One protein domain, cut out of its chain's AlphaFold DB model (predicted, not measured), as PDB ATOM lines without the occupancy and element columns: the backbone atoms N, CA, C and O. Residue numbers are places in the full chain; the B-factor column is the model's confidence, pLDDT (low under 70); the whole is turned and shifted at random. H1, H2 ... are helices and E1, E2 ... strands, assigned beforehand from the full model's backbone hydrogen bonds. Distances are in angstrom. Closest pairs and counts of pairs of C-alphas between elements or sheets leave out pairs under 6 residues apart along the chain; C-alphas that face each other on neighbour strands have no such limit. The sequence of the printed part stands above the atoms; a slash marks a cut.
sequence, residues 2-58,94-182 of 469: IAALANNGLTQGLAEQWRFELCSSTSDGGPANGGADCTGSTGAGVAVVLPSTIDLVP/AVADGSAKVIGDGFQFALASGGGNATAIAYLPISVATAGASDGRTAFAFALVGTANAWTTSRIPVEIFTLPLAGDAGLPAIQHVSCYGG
ATOM      1  N   ILE A   2     204.234 116.706 148.433       59.41
ATOM      2  CA  ILE A   2     202.904 117.352 148.546       59.41
ATOM      3  C   ILE A   2     201.751 116.336 148.581       59.41
ATOM      4  O   ILE A   2     200.927 116.394 149.485       59.41
ATOM      5  N   ALA A   3     201.741 115.338 147.692       60.81
ATOM      6  CA  ALA A   3     200.638 114.376 147.658       60.81
ATOM      7  C   ALA A   3     200.526 113.455 148.888       60.81
ATOM      8  O   ALA A   3     199.432 113.122 149.332       60.81
ATOM      9  N   ALA A   4     201.661 113.102 149.500       59.22
ATOM     10  CA  ALA A   4     201.685 112.349 150.756       59.22
ATOM     11  C   ALA A   4     201.267 113.207 151.966       59.22
ATOM     12  O   ALA A   4     200.926 112.659 153.010       59.22
ATOM     13  N   LEU A   5     201.298 114.538 151.822       60.72
ATOM     14  CA  LEU A   5     200.774 115.491 152.794       60.72
ATOM     15  C   LEU A   5     199.284 115.759 152.574       60.72
ATOM     16  O   LEU A   5     198.568 115.811 153.553       60.72
ATOM     17  N   ALA A   6     198.785 115.901 151.348       65.06
ATOM     18  CA  ALA A   6     197.372 116.223 151.109       65.06
ATOM     19  C   ALA A   6     196.427 115.000 151.141       65.06
ATOM     20  O   ALA A   6     195.263 115.145 151.502       65.06
ATOM     21  N   ASN A   7     196.913 113.789 150.843       73.75
ATOM     22  CA  ASN A   7     196.082 112.573 150.795       73.75
ATOM     23  C   ASN A   7     196.226 111.665 152.040       73.75
ATOM     24  O   ASN A   7     195.946 110.468 151.965       73.75
ATOM     25  N   ASN A   8     196.719 112.181 153.172       74.56
ATOM     26  CA  ASN A   8     196.857 111.404 154.409       74.56
ATOM     27  C   ASN A   8     195.618 111.584 155.302       74.56
ATOM     28  O   ASN A   8     195.101 112.690 155.424       74.56
ATOM     29  N   GLY A   9     195.176 110.531 155.996       69.50
ATOM     30  CA  GLY A   9     194.034 110.623 156.917       69.50
ATOM     31  C   GLY A   9     194.216 111.659 158.038       69.50
ATOM     32  O   GLY A   9     193.243 112.274 158.460       69.50
ATOM     33  N   LEU A  10     195.454 111.920 158.483       73.69
ATOM     34  CA  LEU A  10     195.744 112.964 159.478       73.69
ATOM     35  C   LEU A  10     195.467 114.377 158.947       73.69
ATOM     36  O   LEU A  10     194.945 115.221 159.668       73.69
ATOM     37  N   THR A  11     195.822 114.648 157.694       73.38
ATOM     38  CA  THR A  11     195.656 115.968 157.079       73.38
ATOM     39  C   THR A  11     194.275 116.163 156.481       73.38
ATOM     40  O   THR A  11     193.788 117.285 156.506       73.38
ATOM     41  N   GLN A  12     193.607 115.092 156.042       77.38
ATOM     42  CA  GLN A  12     192.178 115.122 155.737       77.38
ATOM     43  C   GLN A  12     191.354 115.395 157.002       77.38
ATOM     44  O   GLN A  12     190.543 116.310 156.985       77.38
ATOM     45  N   GLY A  13     191.647 114.742 158.134       73.31
ATOM     46  CA  GLY A  13     190.986 115.051 159.410       73.31
ATOM     47  C   GLY A  13     191.217 116.492 159.893       73.31
ATOM     48  O   GLY A  13     190.300 117.129 160.410       73.31
ATOM     49  N   LEU A  14     192.413 117.052 159.671       76.38
ATOM     50  CA  LEU A  14     192.672 118.479 159.910       76.38
ATOM     51  C   LEU A  14     191.921 119.378 158.911       76.38
ATOM     52  O   LEU A  14     191.395 120.411 159.311       76.38
ATOM     53  N   ALA A  15     191.843 119.009 157.632       78.81
ATOM     54  CA  ALA A  15     191.103 119.765 156.621       78.81
ATOM     55  C   ALA A  15     189.598 119.797 156.930       78.81
ATOM     56  O   ALA A  15     189.009 120.874 156.946       78.81
ATOM     57  N   GLU A  16     189.004 118.658 157.298       78.94
ATOM     58  CA  GLU A  16     187.621 118.537 157.777       78.94
ATOM     59  C   GLU A  16     187.368 119.401 159.021       78.94
ATOM     60  O   GLU A  16     186.360 120.104 159.097       78.94
ATOM     61  N   GLN A  17     188.313 119.429 159.969       79.25
ATOM     62  CA  GLN A  17     188.251 120.291 161.155       79.25
ATOM     63  C   GLN A  17     188.191 121.792 160.794       79.25
ATOM     64  O   GLN A  17     187.576 122.564 161.535       79.25
ATOM     65  N   TRP A  18     188.773 122.188 159.658       81.50
ATOM     66  CA  TRP A  18     188.704 123.534 159.071       81.50
ATOM     67  C   TRP A  18     187.637 123.681 157.967       81.50
ATOM     68  O   TRP A  18     187.499 124.755 157.385       81.50
ATOM     69  N   ARG A  19     186.843 122.630 157.714       87.81
ATOM     70  CA  ARG A  19     185.790 122.548 156.682       87.81
ATOM     71  C   ARG A  19     186.311 122.783 155.257       87.81
ATOM     72  O   ARG A  19     185.596 123.334 154.424       87.81
ATOM     73  N   PHE A  20     187.549 122.370 154.990       88.75
ATOM     74  CA  PHE A  20     188.179 122.383 153.671       88.75
ATOM     75  C   PHE A  20     188.111 120.996 153.037       88.75
ATOM     76  O   PHE A  20     188.407 119.993 153.686       88.75
ATOM     77  N   GLU A  21     187.818 120.943 151.744       90.69
ATOM     78  CA  GLU A  21     187.951 119.724 150.949       90.69
ATOM     79  C   GLU A  21     189.188 119.868 150.072       90.69
ATOM     80  O   GLU A  21     189.361 120.871 149.379       90.69
ATOM     81  N   LEU A  22     190.084 118.887 150.110       90.44
ATOM     82  CA  LEU A  22     191.296 118.929 149.302       90.44
ATOM     83  C   LEU A  22     191.704 117.542 148.821       90.44
ATOM     84  O   LEU A  22     191.512 116.534 149.510       90.44
ATOM     85  N   CYS A  23     192.295 117.526 147.632       90.50
ATOM     86  CA  CYS A  23     192.967 116.374 147.057       90.50
ATOM     87  C   CYS A  23     194.254 116.806 146.356       90.50
ATOM     88  O   CYS A  23     194.493 117.980 146.055       90.50
ATOM     89  N   SER A  24     195.083 115.816 146.061       88.19
ATOM     90  CA  SER A  24     196.282 115.978 145.246       88.19
ATOM     91  C   SER A  24     196.554 114.710 144.447       88.19
ATOM     92  O   SER A  24     196.155 113.622 144.866       88.19
ATOM     93  N   SER A  25     197.234 114.818 143.315       86.94
ATOM     94  CA  SER A  25     197.624 113.660 142.508       86.94
ATOM     95  C   SER A  25     199.074 113.233 142.715       86.94
ATOM     96  O   SER A  25     199.937 113.991 143.171       86.94
ATOM     97  N   THR A  26     199.331 111.975 142.373       73.81
ATOM     98  CA  THR A  26     200.654 111.430 142.069       73.81
ATOM     99  C   THR A  26     200.696 110.977 140.606       73.81
ATOM    100  O   THR A  26     199.708 111.083 139.880       73.81
ATOM    101  N   SER A  27     201.830 110.404 140.190       66.81
ATOM    102  CA  SER A  27     202.043 109.777 138.874       66.81
ATOM    103  C   SER A  27     200.942 108.809 138.423       66.81
ATOM    104  O   SER A  27     200.757 108.599 137.229       66.81
ATOM    105  N   ASP A  28     200.226 108.209 139.374       71.62
ATOM    106  CA  ASP A  28     199.258 107.131 139.152       71.62
ATOM    107  C   ASP A  28     197.796 107.590 139.335       71.62
ATOM    108  O   ASP A  28     196.888 106.759 139.357       71.62
ATOM    109  N   GLY A  29     197.561 108.900 139.487       78.38
ATOM    110  CA  GLY A  29     196.245 109.486 139.763       78.38
ATOM    111  C   GLY A  29     196.165 110.220 141.109       78.38
ATOM    112  O   GLY A  29     197.082 110.176 141.931       78.38
ATOM    113  N   GLY A  30     195.032 110.875 141.369       82.69
ATOM    114  CA  GLY A  30     194.650 111.392 142.688       82.69
ATOM    115  C   GLY A  30     193.243 110.938 143.108       82.69
ATOM    116  O   GLY A  30     192.468 110.482 142.268       82.69
ATOM    117  N   PRO A  31     192.877 111.040 144.398       89.38
ATOM    118  CA  PRO A  31     191.516 110.772 144.849       89.38
ATOM    119  C   PRO A  31     190.565 111.923 144.474       89.38
ATOM    120  O   PRO A  31     190.998 113.022 144.123       89.38
ATOM    121  N   ALA A  32     189.264 111.683 144.620       89.31
ATOM    122  CA  ALA A  32     188.281 112.747 144.806       89.31
ATOM    123  C   ALA A  32     187.905 112.829 146.295       89.31
ATOM    124  O   ALA A  32     187.825 111.798 146.968       89.31
ATOM    125  N   ASN A  33     187.685 114.039 146.797       87.81
ATOM    126  CA  ASN A  33     187.266 114.327 148.162       87.81
ATOM    127  C   ASN A  33     186.274 115.497 148.127       87.81
ATOM    128  O   ASN A  33     186.670 116.622 147.829       87.81
ATOM    129  N   GLY A  34     184.988 115.220 148.360       88.75
ATOM    130  CA  GLY A  34     183.926 116.214 148.195       88.75
ATOM    131  C   GLY A  34     183.896 116.811 146.783       88.75
ATOM    132  O   GLY A  34     183.877 116.074 145.794       88.75
ATOM    133  N   GLY A  35     183.916 118.139 146.687       90.00
ATOM    134  CA  GLY A  35     184.035 118.889 145.438       90.00
ATOM    135  C   GLY A  35     185.453 118.961 144.851       90.00
ATOM    136  O   GLY A  35     185.601 119.435 143.722       90.00
ATOM    137  N   ALA A  36     186.491 118.503 145.563       93.44
ATOM    138  CA  ALA A  36     187.863 118.438 145.053       93.44
ATOM    139  C   ALA A  36     188.098 117.127 144.276       93.44
ATOM    140  O   ALA A  36     188.039 116.037 144.842       93.44
ATOM    141  N   ASP A  37     188.397 117.216 142.978       94.75
ATOM    142  CA  ASP A  37     188.577 116.069 142.083       94.75
ATOM    143  C   ASP A  37     189.959 116.065 141.411       94.75
ATOM    144  O   ASP A  37     190.246 116.856 140.506       94.75
ATOM    145  N   CYS A  38     190.792 115.110 141.829       93.62
ATOM    146  CA  CYS A  38     192.124 114.865 141.289       93.62
ATOM    147  C   CYS A  38     192.212 113.560 140.478       93.62
ATOM    148  O   CYS A  38     193.307 113.159 140.083       93.62
ATOM    149  N   THR A  39     191.082 112.900 140.191       93.31
ATOM    150  CA  THR A  39     191.045 111.578 139.529       93.31
ATOM    151  C   THR A  39     191.574 111.591 138.098       93.31
ATOM    152  O   THR A  39     192.061 110.574 137.610       93.31
ATOM    153  N   GLY A  40     191.504 112.744 137.427       90.44
ATOM    154  CA  GLY A  40     192.023 112.939 136.074       90.44
ATOM    155  C   GLY A  40     193.468 113.441 136.005       90.44
ATOM    156  O   GLY A  40     193.959 113.634 134.895       90.44
ATOM    157  N   SER A  41     194.130 113.716 137.134       90.81
ATOM    158  CA  SER A  41     195.508 114.221 137.155       90.81
ATOM    159  C   SER A  41     196.497 113.103 137.466       90.81
ATOM    160  O   SER A  41     196.401 112.438 138.492       90.81
ATOM    161  N   THR A  42     197.458 112.943 136.565       88.25
ATOM    162  CA  THR A  42     198.575 111.983 136.576       88.25
ATOM    163  C   THR A  42     199.928 112.693 136.732       88.25
ATOM    164  O   THR A  42     200.983 112.063 136.699       88.25
ATOM    165  N   GLY A  43     199.905 114.020 136.892       84.38
ATOM    166  CA  GLY A  43     201.067 114.877 137.104       84.38
ATOM    167  C   GLY A  43     201.164 115.409 138.534       84.38
ATOM    168  O   GLY A  43     201.052 114.674 139.514       84.38
ATOM    169  N   ALA A  44     201.389 116.718 138.644       86.00
ATOM    170  CA  ALA A  44     201.433 117.463 139.897       86.00
ATOM    171  C   ALA A  44     200.182 118.351 140.020       86.00
ATOM    172  O   ALA A  44     200.229 119.564 139.801       86.00
ATOM    173  N   GLY A  45     199.054 117.725 140.349       87.31
ATOM    174  CA  GLY A  45     197.754 118.368 140.515       87.31
ATOM    175  C   GLY A  45     197.376 118.568 141.981       87.31
ATOM    176  O   GLY A  45     197.584 117.686 142.817       87.31
ATOM    177  N   VAL A  46     196.773 119.715 142.295       88.81
ATOM    178  CA  VAL A  46     196.141 120.004 143.592       88.81
ATOM    179  C   VAL A  46     194.786 120.661 143.353       88.81
ATOM    180  O   VAL A  46     194.699 121.642 142.613       88.81
ATOM    181  N   ALA A  47     193.739 120.155 144.000       92.38
ATOM    182  CA  ALA A  47     192.430 120.798 144.014       92.38
ATOM    183  C   ALA A  47     191.984 121.069 145.454       92.38
ATOM    184  O   ALA A  47     192.166 120.224 146.333       92.38
ATOM    185  N   VAL A  48     191.415 122.253 145.681       92.38
ATOM    186  CA  VAL A  48     190.958 122.724 146.992       92.38
ATOM    187  C   VAL A  48     189.582 123.372 146.848       92.38
ATOM    188  O   VAL A  48     189.398 124.259 146.014       92.38
ATOM    189  N   VAL A  49     188.632 122.970 147.688       94.56
ATOM    190  CA  VAL A  49     187.365 123.675 147.900       94.56
ATOM    191  C   VAL A  49     187.379 124.268 149.306       94.56
ATOM    192  O   VAL A  49     187.598 123.570 150.297       94.56
ATOM    193  N   LEU A  50     187.176 125.580 149.379       92.75
ATOM    194  CA  LEU A  50     187.100 126.344 150.616       92.75
ATOM    195  C   LEU A  50     185.648 126.757 150.908       92.75
ATOM    196  O   LEU A  50     184.844 126.906 149.983       92.75
ATOM    197  N   PRO A  51     185.303 127.001 152.179       90.25
ATOM    198  CA  PRO A  51     184.067 127.680 152.534       90.25
ATOM    199  C   PRO A  51     184.037 129.123 152.012       90.25
ATOM    200  O   PRO A  51     185.061 129.707 151.647       90.25
ATOM    201  N   SER A  52     182.844 129.721 151.998       87.94
ATOM    202  CA  SER A  52     182.653 131.136 151.654       87.94
ATOM    203  C   SER A  52     183.278 132.101 152.672       87.94
ATOM    204  O   SER A  52     183.660 133.207 152.290       87.94
ATOM    205  N   THR A  53     183.437 131.686 153.935       85.88
ATOM    206  CA  THR A  53     184.208 132.384 154.980       85.88
ATOM    207  C   THR A  53     185.064 131.380 155.762       85.88
ATOM    208  O   THR A  53     184.664 130.233 155.957       85.88
ATOM    209  N   ILE A  54     186.265 131.777 156.194       83.56
ATOM    210  CA  ILE A  54     187.158 130.923 156.996       83.56
ATOM    211  C   ILE A  54     186.949 131.264 158.472       83.56
ATOM    212  O   ILE A  54     187.462 132.277 158.945       83.56
ATOM    213  N   ASP A  55     186.231 130.424 159.216       81.62
ATOM    214  CA  ASP A  55     186.133 130.581 160.672       81.62
ATOM    215  C   ASP A  55     187.373 129.978 161.360       81.62
ATOM    216  O   ASP A  55     187.692 128.803 161.157       81.62
ATOM    217  N   LEU A  56     188.064 130.766 162.192       81.50
ATOM    218  CA  LEU A  56     189.223 130.328 162.980       81.50
ATOM    219  C   LEU A  56     188.861 129.382 164.137       81.50
ATOM    220  O   LEU A  56     189.750 128.933 164.865       81.50
ATOM    221  N   VAL A  57     187.581 129.050 164.308       79.81
ATOM    222  CA  VAL A  57     187.107 128.038 165.248       79.81
ATOM    223  C   VAL A  57     186.943 126.681 164.541       79.81
ATOM    224  O   VAL A  57     186.037 126.527 163.713       79.81
ATOM    225  N   PRO A  58     187.742 125.661 164.924       78.31
ATOM    226  CA  PRO A  58     187.560 124.269 164.520       78.31
ATOM    227  C   PRO A  58     186.126 123.757 164.626       78.31
ATOM    228  O   PRO A  58     185.468 123.994 165.636       78.31
ATOM    229  N   ALA A  94     180.111 128.328 157.748       83.44
ATOM    230  CA  ALA A  94     180.337 128.128 156.325       83.44
ATOM    231  C   ALA A  94     181.113 126.819 156.080       83.44
ATOM    232  O   ALA A  94     182.173 126.592 156.670       83.44
ATOM    233  N   VAL A  95     180.574 125.969 155.208       87.38
ATOM    234  CA  VAL A  95     181.179 124.708 154.749       87.38
ATOM    235  C   VAL A  95     181.768 124.882 153.352       87.38
ATOM    236  O   VAL A  95     181.354 125.790 152.626       87.38
ATOM    237  N   ALA A  96     182.721 124.028 152.970       89.38
ATOM    238  CA  ALA A  96     183.162 123.920 151.584       89.38
ATOM    239  C   ALA A  96     181.962 123.707 150.647       89.38
ATOM    240  O   ALA A  96     181.098 122.868 150.901       89.38
ATOM    241  N   ASP A  97     181.915 124.496 149.577       91.88
ATOM    242  CA  ASP A  97     180.897 124.416 148.536       91.88
ATOM    243  C   ASP A  97     181.519 124.839 147.202       91.88
ATOM    244  O   ASP A  97     182.233 125.847 147.129       91.88
ATOM    245  N   GLY A  98     181.243 124.080 146.144       93.06
ATOM    246  CA  GLY A  98     181.822 124.254 144.816       93.06
ATOM    247  C   GLY A  98     182.458 122.984 144.251       93.06
ATOM    248  O   GLY A  98     182.252 121.875 144.736       93.06
ATOM    249  N   SER A  99     183.223 123.148 143.175       96.19
ATOM    250  CA  SER A  99     183.927 122.065 142.490       96.19
ATOM    251  C   SER A  99     185.285 122.548 141.999       96.19
ATOM    252  O   SER A  99     185.359 123.486 141.208       96.19
ATOM    253  N   ALA A 100     186.357 121.902 142.449       96.44
ATOM    254  CA  ALA A 100     187.723 122.158 142.012       96.44
ATOM    255  C   ALA A 100     188.273 120.892 141.343       96.44
ATOM    256  O   ALA A 100     188.369 119.850 141.984       96.44
ATOM    257  N   LYS A 101     188.625 120.955 140.055       96.94
ATOM    258  CA  LYS A 101     189.019 119.783 139.257       96.94
ATOM    259  C   LYS A 101     190.371 119.976 138.576       96.94
ATOM    260  O   LYS A 101     190.590 120.990 137.912       96.94
ATOM    261  N   VAL A 102     191.244 118.972 138.672       95.50
ATOM    262  CA  VAL A 102     192.561 118.948 138.009       95.50
ATOM    263  C   VAL A 102     192.732 117.749 137.071       95.50
ATOM    264  O   VAL A 102     192.308 116.638 137.390       95.50
ATOM    265  N   ILE A 103     193.333 117.969 135.891       95.00
ATOM    266  CA  ILE A 103     193.469 116.946 134.834       95.00
ATOM    267  C   ILE A 103     194.834 117.014 134.113       95.00
ATOM    268  O   ILE A 103     195.273 118.096 133.715       95.00
ATOM    269  N   GLY A 104     195.443 115.849 133.856       93.00
ATOM    270  CA  GLY A 104     196.614 115.646 132.988       93.00
ATOM    271  C   GLY A 104     197.964 115.468 133.702       93.00
ATOM    272  O   GLY A 104     198.038 115.420 134.931       93.00
ATOM    273  N   ASP A 105     199.039 115.390 132.910       90.38
ATOM    274  CA  ASP A 105     200.414 115.063 133.343       90.38
ATOM    275  C   ASP A 105     201.255 116.269 133.817       90.38
ATOM    276  O   ASP A 105     202.368 116.097 134.312       90.38
ATOM    277  N   GLY A 106     200.767 117.497 133.624       86.62
ATOM    278  CA  GLY A 106     201.469 118.736 133.981       86.62
ATOM    279  C   GLY A 106     201.314 119.174 135.439       86.62
ATOM    280  O   GLY A 106     200.976 118.391 136.328       86.62
ATOM    281  N   PHE A 107     201.535 120.467 135.674       88.12
ATOM    282  CA  PHE A 107     201.208 121.142 136.927       88.12
ATOM    283  C   PHE A 107     199.796 121.719 136.841       88.12
ATOM    284  O   PHE A 107     199.511 122.540 135.963       88.12
ATOM    285  N   GLN A 108     198.911 121.322 137.757       91.69
ATOM    286  CA  GLN A 108     197.554 121.865 137.831       91.69
ATOM    287  C   GLN A 108     197.211 122.357 139.236       91.69
ATOM    288  O   GLN A 108     197.498 121.690 140.230       91.69
ATOM    289  N   PHE A 109     196.514 123.486 139.312       91.56
ATOM    290  CA  PHE A 109     195.926 123.973 140.554       91.56
ATOM    291  C   PHE A 109     194.482 124.427 140.328       91.56
ATOM    292  O   PHE A 109     194.231 125.245 139.444       91.56
ATOM    293  N   ALA A 110     193.543 123.929 141.128       93.50
ATOM    294  CA  ALA A 110     192.149 124.364 141.103       93.50
ATOM    295  C   ALA A 110     191.686 124.811 142.498       93.50
ATOM    296  O   ALA A 110     191.865 124.083 143.474       93.50
ATOM    297  N   LEU A 111     191.058 125.986 142.577       93.44
ATOM    298  CA  LEU A 111     190.467 126.540 143.796       93.44
ATOM    299  C   LEU A 111     188.992 126.888 143.578       93.44
ATOM    300  O   LEU A 111     188.668 127.693 142.707       93.44
ATOM    301  N   ALA A 112     188.114 126.345 144.413       95.81
ATOM    302  CA  ALA A 112     186.702 126.707 144.456       95.81
ATOM    303  C   ALA A 112     186.300 127.237 145.838       95.81
ATOM    304  O   ALA A 112     186.867 126.823 146.848       95.81
ATOM    305  N   SER A 113     185.308 128.127 145.902       94.06
ATOM    306  CA  SER A 113     184.601 128.447 147.150       94.06
ATOM    307  C   SER A 113     183.186 128.974 146.914       94.06
ATOM    308  O   SER A 113     182.879 129.487 145.837       94.06
ATOM    309  N   GLY A 114     182.297 128.856 147.905       90.81
ATOM    310  CA  GLY A 114     180.930 129.398 147.828       90.81
ATOM    311  C   GLY A 114     180.169 128.993 146.555       90.81
ATOM    312  O   GLY A 114     179.594 129.846 145.877       90.81
ATOM    313  N   GLY A 115     180.270 127.724 146.158       93.19
ATOM    314  CA  GLY A 115     179.605 127.160 144.981       93.19
ATOM    315  C   GLY A 115     180.342 127.370 143.651       93.19
ATOM    316  O   GLY A 115     179.820 127.002 142.601       93.19
ATOM    317  N   GLY A 116     181.538 127.974 143.654       95.62
ATOM    318  CA  GLY A 116     182.333 128.194 142.439       95.62
ATOM    319  C   GLY A 116     182.782 126.895 141.752       95.62
ATOM    320  O   GLY A 116     182.987 125.874 142.403       95.62
ATOM    321  N   ASN A 117     182.968 126.930 140.431       97.44
ATOM    322  CA  ASN A 117     183.467 125.800 139.639       97.44
ATOM    323  C   ASN A 117     184.795 126.159 138.956       97.44
ATOM    324  O   ASN A 117     184.825 127.013 138.071       97.44
ATOM    325  N   ALA A 118     185.891 125.523 139.364       97.00
ATOM    326  CA  ALA A 118     187.235 125.744 138.846       97.00
ATOM    327  C   ALA A 118     187.797 124.462 138.223       97.00
ATOM    328  O   ALA A 118     187.913 123.436 138.888       97.00
ATOM    329  N   THR A 119     188.197 124.517 136.951       97.62
ATOM    330  CA  THR A 119     188.813 123.383 136.241       97.62
ATOM    331  C   THR A 119     190.163 123.778 135.649       97.62
ATOM    332  O   THR A 119     190.228 124.694 134.831       97.62
ATOM    333  N   ALA A 120     191.230 123.060 136.010       96.12
ATOM    334  CA  ALA A 120     192.582 123.260 135.490       96.12
ATOM    335  C   ALA A 120     193.111 121.995 134.789       96.12
ATOM    336  O   ALA A 120     193.149 120.908 135.365       96.12
ATOM    337  N   ILE A 121     193.535 122.135 133.533       95.75
ATOM    338  CA  ILE A 121     193.974 121.033 132.670       95.75
ATOM    339  C   ILE A 121     195.372 121.338 132.130       95.75
ATOM    340  O   ILE A 121     195.544 122.304 131.392       95.75
ATOM    341  N   ALA A 122     196.361 120.499 132.435       93.06
ATOM    342  CA  ALA A 122     197.701 120.602 131.855       93.06
ATOM    343  C   ALA A 122     198.170 119.228 131.371       93.06
ATOM    344  O   ALA A 122     198.367 118.331 132.187       93.06
ATOM    345  N   TYR A 123     198.328 119.055 130.055       90.88
ATOM    346  CA  TYR A 123     198.544 117.734 129.441       90.88
ATOM    347  C   TYR A 123     200.004 117.328 129.227       90.88
ATOM    348  O   TYR A 123     200.250 116.165 128.934       90.88
ATOM    349  N   LEU A 124     200.968 118.244 129.354       87.62
ATOM    350  CA  LEU A 124     202.396 117.917 129.271       87.62
ATOM    351  C   LEU A 124     203.095 118.242 130.599       87.62
ATOM    352  O   LEU A 124     202.724 119.238 131.220       87.62
ATOM    353  N   PRO A 125     204.148 117.501 131.000       83.19
ATOM    354  CA  PRO A 125     204.862 117.719 132.267       83.19
ATOM    355  C   PRO A 125     205.415 119.138 132.484       83.19
ATOM    356  O   PRO A 125     205.602 119.561 133.618       83.19
ATOM    357  N   ILE A 126     205.681 119.879 131.401       78.94
ATOM    358  CA  ILE A 126     206.174 121.269 131.438       78.94
ATOM    359  C   ILE A 126     205.055 122.323 131.465       78.94
ATOM    360  O   ILE A 126     205.333 123.518 131.525       78.94
ATOM    361  N   SER A 127     203.794 121.906 131.374       86.31
ATOM    362  CA  SER A 127     202.648 122.808 131.264       86.31
ATOM    363  C   SER A 127     202.057 123.126 132.625       86.31
ATOM    364  O   SER A 127     201.916 122.250 133.474       86.31
ATOM    365  N   VAL A 128     201.671 124.388 132.800       87.75
ATOM    366  CA  VAL A 128     201.070 124.910 134.028       87.75
ATOM    367  C   VAL A 128     199.674 125.436 133.711       87.75
ATOM    368  O   VAL A 128     199.523 126.288 132.829       87.75
ATOM    369  N   ALA A 129     198.670 124.944 134.434       91.44
ATOM    370  CA  ALA A 129     197.309 125.462 134.387       91.44
ATOM    371  C   ALA A 129     196.794 125.773 135.798       91.44
ATOM    372  O   ALA A 129     196.863 124.915 136.678       91.44
ATOM    373  N   THR A 130     196.239 126.968 136.021       92.00
ATOM    374  CA  THR A 130     195.588 127.305 137.299       92.00
ATOM    375  C   THR A 130     194.192 127.886 137.098       92.00
ATOM    376  O   THR A 130     193.968 128.706 136.207       92.00
ATOM    377  N   ALA A 131     193.236 127.462 137.921       94.38
ATOM    378  CA  ALA A 131     191.865 127.952 137.885       94.38
ATOM    379  C   ALA A 131     191.371 128.308 139.290       94.38
ATOM    380  O   ALA A 131     191.577 127.545 140.230       94.38
ATOM    381  N   GLY A 132     190.681 129.440 139.424       93.38
ATOM    382  CA  GLY A 132     190.075 129.875 140.681       93.38
ATOM    383  C   GLY A 132     188.681 130.450 140.461       93.38
ATOM    384  O   GLY A 132     188.520 131.355 139.646       93.38
ATOM    385  N   ALA A 133     187.670 129.976 141.185       96.25
ATOM    386  CA  ALA A 133     186.299 130.464 141.049       96.25
ATOM    387  C   ALA A 133     185.575 130.534 142.395       96.25
ATOM    388  O   ALA A 133     185.699 129.622 143.209       96.25
ATOM    389  N   SER A 134     184.770 131.578 142.613       94.50
ATOM    390  CA  SER A 134     183.889 131.642 143.786       94.50
ATOM    391  C   SER A 134     182.491 132.182 143.493       94.50
ATOM    392  O   SER A 134     182.249 132.760 142.433       94.50
ATOM    393  N   ASP A 135     181.579 132.047 144.456       92.56
ATOM    394  CA  ASP A 135     180.229 132.639 144.434       92.56
ATOM    395  C   ASP A 135     179.384 132.149 143.244       92.56
ATOM    396  O   ASP A 135     178.819 132.936 142.478       92.56
ATOM    397  N   GLY A 136     179.375 130.832 143.028       93.56
ATOM    398  CA  GLY A 136     178.677 130.182 141.911       93.56
ATOM    399  C   GLY A 136     179.271 130.430 140.516       93.56
ATOM    400  O   GLY A 136     178.705 129.958 139.531       93.56
ATOM    401  N   ARG A 137     180.382 131.172 140.396       95.88
ATOM    402  CA  ARG A 137     181.013 131.479 139.100       95.88
ATOM    403  C   ARG A 137     181.827 130.314 138.550       95.88
ATOM    404  O   ARG A 137     182.251 129.439 139.299       95.88
ATOM    405  N   THR A 138     182.112 130.348 137.249       96.88
ATOM    406  CA  THR A 138     182.981 129.357 136.583       96.88
ATOM    407  C   THR A 138     184.342 129.927 136.158       96.88
ATOM    408  O   THR A 138     184.419 131.014 135.578       96.88
ATOM    409  N   ALA A 139     185.408 129.152 136.372       96.81
ATOM    410  CA  ALA A 139     186.740 129.358 135.812       96.81
ATOM    411  C   ALA A 139     187.292 128.076 135.168       96.81
ATOM    412  O   ALA A 139     187.183 126.976 135.711       96.81
ATOM    413  N   PHE A 140     187.929 128.224 134.013       97.00
ATOM    414  CA  PHE A 140     188.509 127.137 133.235       97.00
ATOM    415  C   PHE A 140     189.884 127.539 132.708       97.00
ATOM    416  O   PHE A 140     190.028 128.601 132.104       97.00
ATOM    417  N   ALA A 141     190.875 126.671 132.884       95.94
ATOM    418  CA  ALA A 141     192.219 126.827 132.348       95.94
ATOM    419  C   ALA A 141     192.695 125.530 131.683       95.94
ATOM    420  O   ALA A 141     192.569 124.443 132.245       95.94
ATOM    421  N   PHE A 142     193.279 125.652 130.495       95.38
ATOM    422  CA  PHE A 142     193.819 124.554 129.703       95.38
ATOM    423  C   PHE A 142     195.183 124.932 129.123       95.38
ATOM    424  O   PHE A 142     195.309 125.972 128.480       95.38
ATOM    425  N   ALA A 143     196.179 124.062 129.276       91.69
ATOM    426  CA  ALA A 143     197.526 124.236 128.745       91.69
ATOM    427  C   ALA A 143     198.059 122.936 128.117       91.69
ATOM    428  O   ALA A 143     198.266 121.937 128.811       91.69
ATOM    429  N   LEU A 144     198.341 122.953 126.809       89.06
ATOM    430  CA  LEU A 144     199.077 121.870 126.147       89.06
ATOM    431  C   LEU A 144     200.586 122.111 126.220       89.06
ATOM    432  O   LEU A 144     201.286 121.269 126.771       89.06
ATOM    433  N   VAL A 145     201.061 123.281 125.778       74.81
ATOM    434  CA  VAL A 145     202.330 123.898 126.211       74.81
ATOM    435  C   VAL A 145     201.957 125.226 126.882       74.81
ATOM    436  O   VAL A 145     201.213 126.024 126.309       74.81
ATOM    437  N   GLY A 146     202.317 125.361 128.164       69.69
ATOM    438  CA  GLY A 146     201.710 126.323 129.098       69.69
ATOM    439  C   GLY A 146     202.261 127.745 129.018       69.69
ATOM    440  O   GLY A 146     203.262 127.991 128.359       69.69
ATOM    441  N   THR A 147     201.645 128.729 129.671       72.94
ATOM    442  CA  THR A 147     200.671 128.697 130.784       72.94
ATOM    443  C   THR A 147     199.220 128.992 130.376       72.94
ATOM    444  O   THR A 147     198.980 129.623 129.346       72.94
ATOM    445  N   ALA A 148     198.255 128.610 131.222       74.94
ATOM    446  CA  ALA A 148     196.900 129.176 131.227       74.94
ATOM    447  C   ALA A 148     196.394 129.372 132.664       74.94
ATOM    448  O   ALA A 148     196.386 128.430 133.449       74.94
ATOM    449  N   ASN A 149     195.956 130.579 133.014       77.06
ATOM    450  CA  ASN A 149     195.510 130.942 134.356       77.06
ATOM    451  C   ASN A 149     194.188 131.714 134.266       77.06
ATOM    452  O   ASN A 149     194.121 132.740 133.587       77.06
ATOM    453  N   ALA A 150     193.140 131.234 134.935       85.38
ATOM    454  CA  ALA A 150     191.810 131.839 134.889       85.38
ATOM    455  C   ALA A 150     191.206 131.946 136.293       85.38
ATOM    456  O   ALA A 150     190.932 130.938 136.937       85.38
ATOM    457  N   TRP A 151     191.002 133.170 136.772       93.38
ATOM    458  CA  TRP A 151     190.618 133.448 138.152       93.38
ATOM    459  C   TRP A 151     189.453 134.441 138.212       93.38
ATOM    460  O   TRP A 151     189.533 135.549 137.684       93.38
ATOM    461  N   THR A 152     188.369 134.042 138.874       93.94
ATOM    462  CA  THR A 152     187.206 134.873 139.220       93.94
ATOM    463  C   THR A 152     186.789 134.567 140.660       93.94
ATOM    464  O   THR A 152     185.738 133.998 140.952       93.94
ATOM    465  N   THR A 153     187.682 134.909 141.584       91.31
ATOM    466  CA  THR A 153     187.485 134.734 143.030       91.31
ATOM    467  C   THR A 153     187.149 136.067 143.693       91.31
ATOM    468  O   THR A 153     187.641 137.128 143.301       91.31
ATOM    469  N   SER A 154     186.276 136.020 144.692       91.69
ATOM    470  CA  SER A 154     186.043 137.093 145.660       91.69
ATOM    471  C   SER A 154     187.005 136.960 146.834       91.69
ATOM    472  O   SER A 154     187.694 135.953 146.986       91.69
ATOM    473  N   ARG A 155     187.035 137.985 147.690       87.69
ATOM    474  CA  ARG A 155     187.724 137.897 148.974       87.69
ATOM    475  C   ARG A 155     187.006 136.864 149.842       87.69
ATOM    476  O   ARG A 155     185.804 137.000 150.049       87.69
ATOM    477  N   ILE A 156     187.749 135.906 150.386       85.31
ATOM    478  CA  ILE A 156     187.253 134.982 151.415       85.31
ATOM    479  C   ILE A 156     187.677 135.581 152.764       85.31
ATOM    480  O   ILE A 156     188.880 135.599 153.053       85.31
ATOM    481  N   PRO A 157     186.755 136.158 153.558       84.94
ATOM    482  CA  PRO A 157     187.099 136.767 154.837       84.94
ATOM    483  C   PRO A 157     187.471 135.695 155.864       84.94
ATOM    484  O   PRO A 157     186.996 134.557 155.794       84.94
ATOM    485  N   VAL A 158     188.303 136.079 156.831       83.44
ATOM    486  CA  VAL A 158     188.543 135.281 158.037       83.44
ATOM    487  C   VAL A 158     187.672 135.826 159.171       83.44
ATOM    488  O   VAL A 158     187.603 137.038 159.396       83.44
ATOM    489  N   GLU A 159     187.010 134.925 159.886       82.44
ATOM    490  CA  GLU A 159     186.047 135.215 160.949       82.44
ATOM    491  C   GLU A 159     186.388 134.411 162.218       82.44
ATOM    492  O   GLU A 159     187.151 133.447 162.176       82.44
ATOM    493  N   ILE A 160     185.841 134.807 163.368       75.50
ATOM    494  CA  ILE A 160     185.855 134.009 164.605       75.50
ATOM    495  C   ILE A 160     184.422 133.963 165.124       75.50
ATOM    496  O   ILE A 160     183.897 135.004 165.512       75.50
ATOM    497  N   PHE A 161     183.773 132.796 165.141       71.38
ATOM    498  CA  PHE A 161     182.348 132.691 165.499       71.38
ATOM    499  C   PHE A 161     181.465 133.684 164.716       71.38
ATOM    500  O   PHE A 161     180.650 134.406 165.297       71.38
ATOM    501  N   THR A 162     181.643 133.758 163.393       67.56
ATOM    502  CA  THR A 162     180.947 134.708 162.487       67.56
ATOM    503  C   THR A 162     181.155 136.204 162.785       67.56
ATOM    504  O   THR A 162     180.468 137.064 162.230       67.56
ATOM    505  N   LEU A 163     182.107 136.556 163.657       71.06
ATOM    506  CA  LEU A 163     182.586 137.927 163.812       71.06
ATOM    507  C   LEU A 163     183.752 138.149 162.838       71.06
ATOM    508  O   LEU A 163     184.757 137.440 162.953       71.06
ATOM    509  N   PRO A 164     183.678 139.122 161.912       69.19
ATOM    510  CA  PRO A 164     184.809 139.442 161.049       69.19
ATOM    511  C   PRO A 164     185.975 139.968 161.889       69.19
ATOM    512  O   PRO A 164     185.780 140.820 162.764       69.19
ATOM    513  N   LEU A 165     187.198 139.494 161.622       73.19
ATOM    514  CA  LEU A 165     188.378 140.113 162.227       73.19
ATOM    515  C   LEU A 165     188.517 141.559 161.729       73.19
ATOM    516  O   LEU A 165     188.226 141.879 160.578       73.19
ATOM    517  N   ALA A 166     188.996 142.445 162.601       58.84
ATOM    518  CA  ALA A 166     189.245 143.831 162.231       58.84
ATOM    519  C   ALA A 166     190.429 143.936 161.248       58.84
ATOM    520  O   ALA A 166     191.558 143.590 161.593       58.84
ATOM    521  N   GLY A 167     190.168 144.466 160.049       59.62
ATOM    522  CA  GLY A 167     191.157 144.704 158.991       59.62
ATOM    523  C   GLY A 167     190.859 143.928 157.703       59.62
ATOM    524  O   GLY A 167     189.855 143.233 157.597       59.62
ATOM    525  N   ASP A 168     191.752 144.019 156.718       65.50
ATOM    526  CA  ASP A 168     191.669 143.278 155.448       65.50
ATOM    527  C   ASP A 168     192.077 141.788 155.579       65.50
ATOM    528  O   ASP A 168     192.638 141.202 154.655       65.50
ATOM    529  N   ALA A 169     191.818 141.167 156.734       67.69
ATOM    530  CA  ALA A 169     192.195 139.786 157.029       67.69
ATOM    531  C   ALA A 169     191.338 138.790 156.221       67.69
ATOM    532  O   ALA A 169     190.157 138.575 156.499       67.69
ATOM    533  N   GLY A 170     191.937 138.185 155.198       73.81
ATOM    534  CA  GLY A 170     191.244 137.315 154.252       73.81
ATOM    535  C   GLY A 170     192.154 136.838 153.130       73.81
ATOM    536  O   GLY A 170     193.217 137.414 152.896       73.81
ATOM    537  N   LEU A 171     191.711 135.822 152.391       79.62
ATOM    538  CA  LEU A 171     192.292 135.534 151.081       79.62
ATOM    539  C   LEU A 171     191.814 136.627 150.109       79.62
ATOM    540  O   LEU A 171     190.606 136.874 150.044       79.62
ATOM    541  N   PRO A 172     192.711 137.328 149.394       84.19
ATOM    542  CA  PRO A 172     192.330 138.432 148.520       84.19
ATOM    543  C   PRO A 172     191.525 137.948 147.308       84.19
ATOM    544  O   PRO A 172     191.698 136.828 146.836       84.19
ATOM    545  N   ALA A 173     190.675 138.825 146.772       86.00
ATOM    546  CA  ALA A 173     189.983 138.576 145.511       86.00
ATOM    547  C   ALA A 173     190.988 138.568 144.350       86.00
ATOM    548  O   ALA A 173     191.712 139.546 144.161       86.00
ATOM    549  N   ILE A 174     190.994 137.505 143.545       86.38
ATOM    550  CA  ILE A 174     191.803 137.400 142.327       86.38
ATOM    551  C   ILE A 174     190.862 137.357 141.122       86.38
ATOM    552  O   ILE A 174     190.093 136.407 140.944       86.38
ATOM    553  N   GLN A 175     190.941 138.404 140.298       90.25
ATOM    554  CA  GLN A 175     190.211 138.560 139.040       90.25
ATOM    555  C   GLN A 175     191.235 138.714 137.916       90.25
ATOM    556  O   GLN A 175     191.802 139.787 137.726       90.25
ATOM    557  N   HIS A 176     191.536 137.619 137.220       84.94
ATOM    558  CA  HIS A 176     192.615 137.579 136.236       84.94
ATOM    559  C   HIS A 176     192.380 136.533 135.146       84.94
ATOM    560  O   HIS A 176     191.727 135.513 135.366       84.94
ATOM    561  N   VAL A 177     192.935 136.788 133.964       83.44
ATOM    562  CA  VAL A 177     192.925 135.884 132.812       83.44
ATOM    563  C   VAL A 177     194.271 135.995 132.101       83.44
ATOM    564  O   VAL A 177     194.709 137.100 131.766       83.44
ATOM    565  N   SER A 178     194.935 134.869 131.840       71.31
ATOM    566  CA  SER A 178     196.162 134.817 131.036       71.31
ATOM    567  C   SER A 178     196.403 133.469 130.371       71.31
ATOM    568  O   SER A 178     196.081 132.423 130.924       71.31
ATOM    569  N   CYS A 179     196.994 133.519 129.180       73.25
ATOM    570  CA  CYS A 179     197.342 132.384 128.335       73.25
ATOM    571  C   CYS A 179     198.624 132.749 127.577       73.25
ATOM    572  O   CYS A 179     198.608 133.775 126.912       73.25
ATOM    573  N   TYR A 180     199.685 131.941 127.635       67.81
ATOM    574  CA  TYR A 180     200.809 131.966 126.678       67.81
ATOM    575  C   TYR A 180     201.794 130.834 127.020       67.81
ATOM    576  O   TYR A 180     202.338 130.866 128.122       67.81
ATOM    577  N   GLY A 181     202.061 129.845 126.155       70.31
ATOM    578  CA  GLY A 181     201.524 129.673 124.795       70.31
ATOM    579  C   GLY A 181     201.941 128.358 124.107       70.31
ATOM    580  O   GLY A 181     202.975 127.778 124.423       70.31
ATOM    581  N   GLY A 182     201.130 127.895 123.141       67.00
ATOM    582  CA  GLY A 182     201.298 126.590 122.465       67.00
ATOM    583  C   GLY A 182     200.049 125.694 122.505       67.00
ATOM    584  O   GLY A 182     200.149 124.487 122.717       67.00
TER     585      GLY A 182
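This is residues 2 to 58 and 94 to 182 of the 469 residues of an uncharacterized protein of Gordonia desulfuricans (UniProt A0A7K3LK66). The chain is wound in stacked turns like a flattened solenoid: it passes back and forth between two sheets that lie face to face with their strands aligned, a thin sandwich of E1 E3 E5 E7 E9 E11 and E2 E4 E6 E8. The short helices H1 and H2 lie at the E1 edge, while E10 and much of the long link after it lie past one end of the strands. The printed part has 146 residues, with two named helices followed by eleven named strands, H1 H2 then E1 to E11, and is mostly strand. The larger sheet has the order E1 E3 E5 E7 E9 E11 and is mixed; the other, E2 E4 E6 E8, is all parallel. The whole is compact, with a radius of gyration of the C-alphas of 14.9 A and spans of 46 by 34 by 21 A.

In the larger sheet, E1 is residues 21 to 24, E3 44 to 50 (20.0 A), E5 107 to 113 (20.8 A), E7 128 to 134 (20.9 A), E9 148 to 152 and E11 175 to 179. In the other, E2 is residues 36 to 41, E4 98 to 104 (20.8 A), E6 116 to 122 (20.1 A) and E8 138 to 143 (17.3 A). E10 is residues 156 to 160, H1 2 to 6 and H2 9 to 17. C-alpha 2 is at (202.904, 117.352, 148.546), C-alpha 107 at (201.208, 121.142, 136.927) and C-alpha 179 at (197.342, 132.384, 128.335).

E5 is parallel to E3, with N 48 and O 110 2.9 A apart, and to E7, with N 111 and O 131 2.9 A apart, within hydrogen-bond range. E7 and E9 are parallel, N 132 and O 150 at 2.9 A. Edge strands E1 and E11 are antiparallel to their neighbours: N 23 and O 47 of E1 and E3 are 3.0 A apart, N 149 and O 178 of E9 and E11 2.8 A. In the second sheet the neighbours are parallel, with backbone pairs within hydrogen-bond range: N 37 and O 100 of E2 and E4 are 2.8 A apart, N 101 and O 118 of E4 and E6 2.8 A, and N 119 and O 139 of E6 and E8 2.9 A. The sheets' facing parts are 6.6 A centre to centre, with strands at 2 degrees; the closest C-alphas of E4 and E5, Ala 100 and Ala 110, are 5.0 A apart. H1 is on the larger sheet at a height of 5.0 A, only just over none of its strands, with 2 of its 5 C-alphas on E1. H2 only grazes that sheet with residues 11 to 16. In both helices every O i to N i+4 pair is within hydrogen-bond range. E10 pairs with no named strand, but residues 158 to 159 pair in parallel with residues 54 to 55.

The farthest C-alphas, Phe 161 and Gly 182, are 47.4 A apart. Residues 59 to 93 are not printed, and C-alphas 58 and 94 are 11.6 A apart across the cut. The links E1 to E2 and E10 to E11 are long. The printed part's mean pLDDT is 84.6; 16 residues are under 70, among them 2 to 6 and 166 to 169.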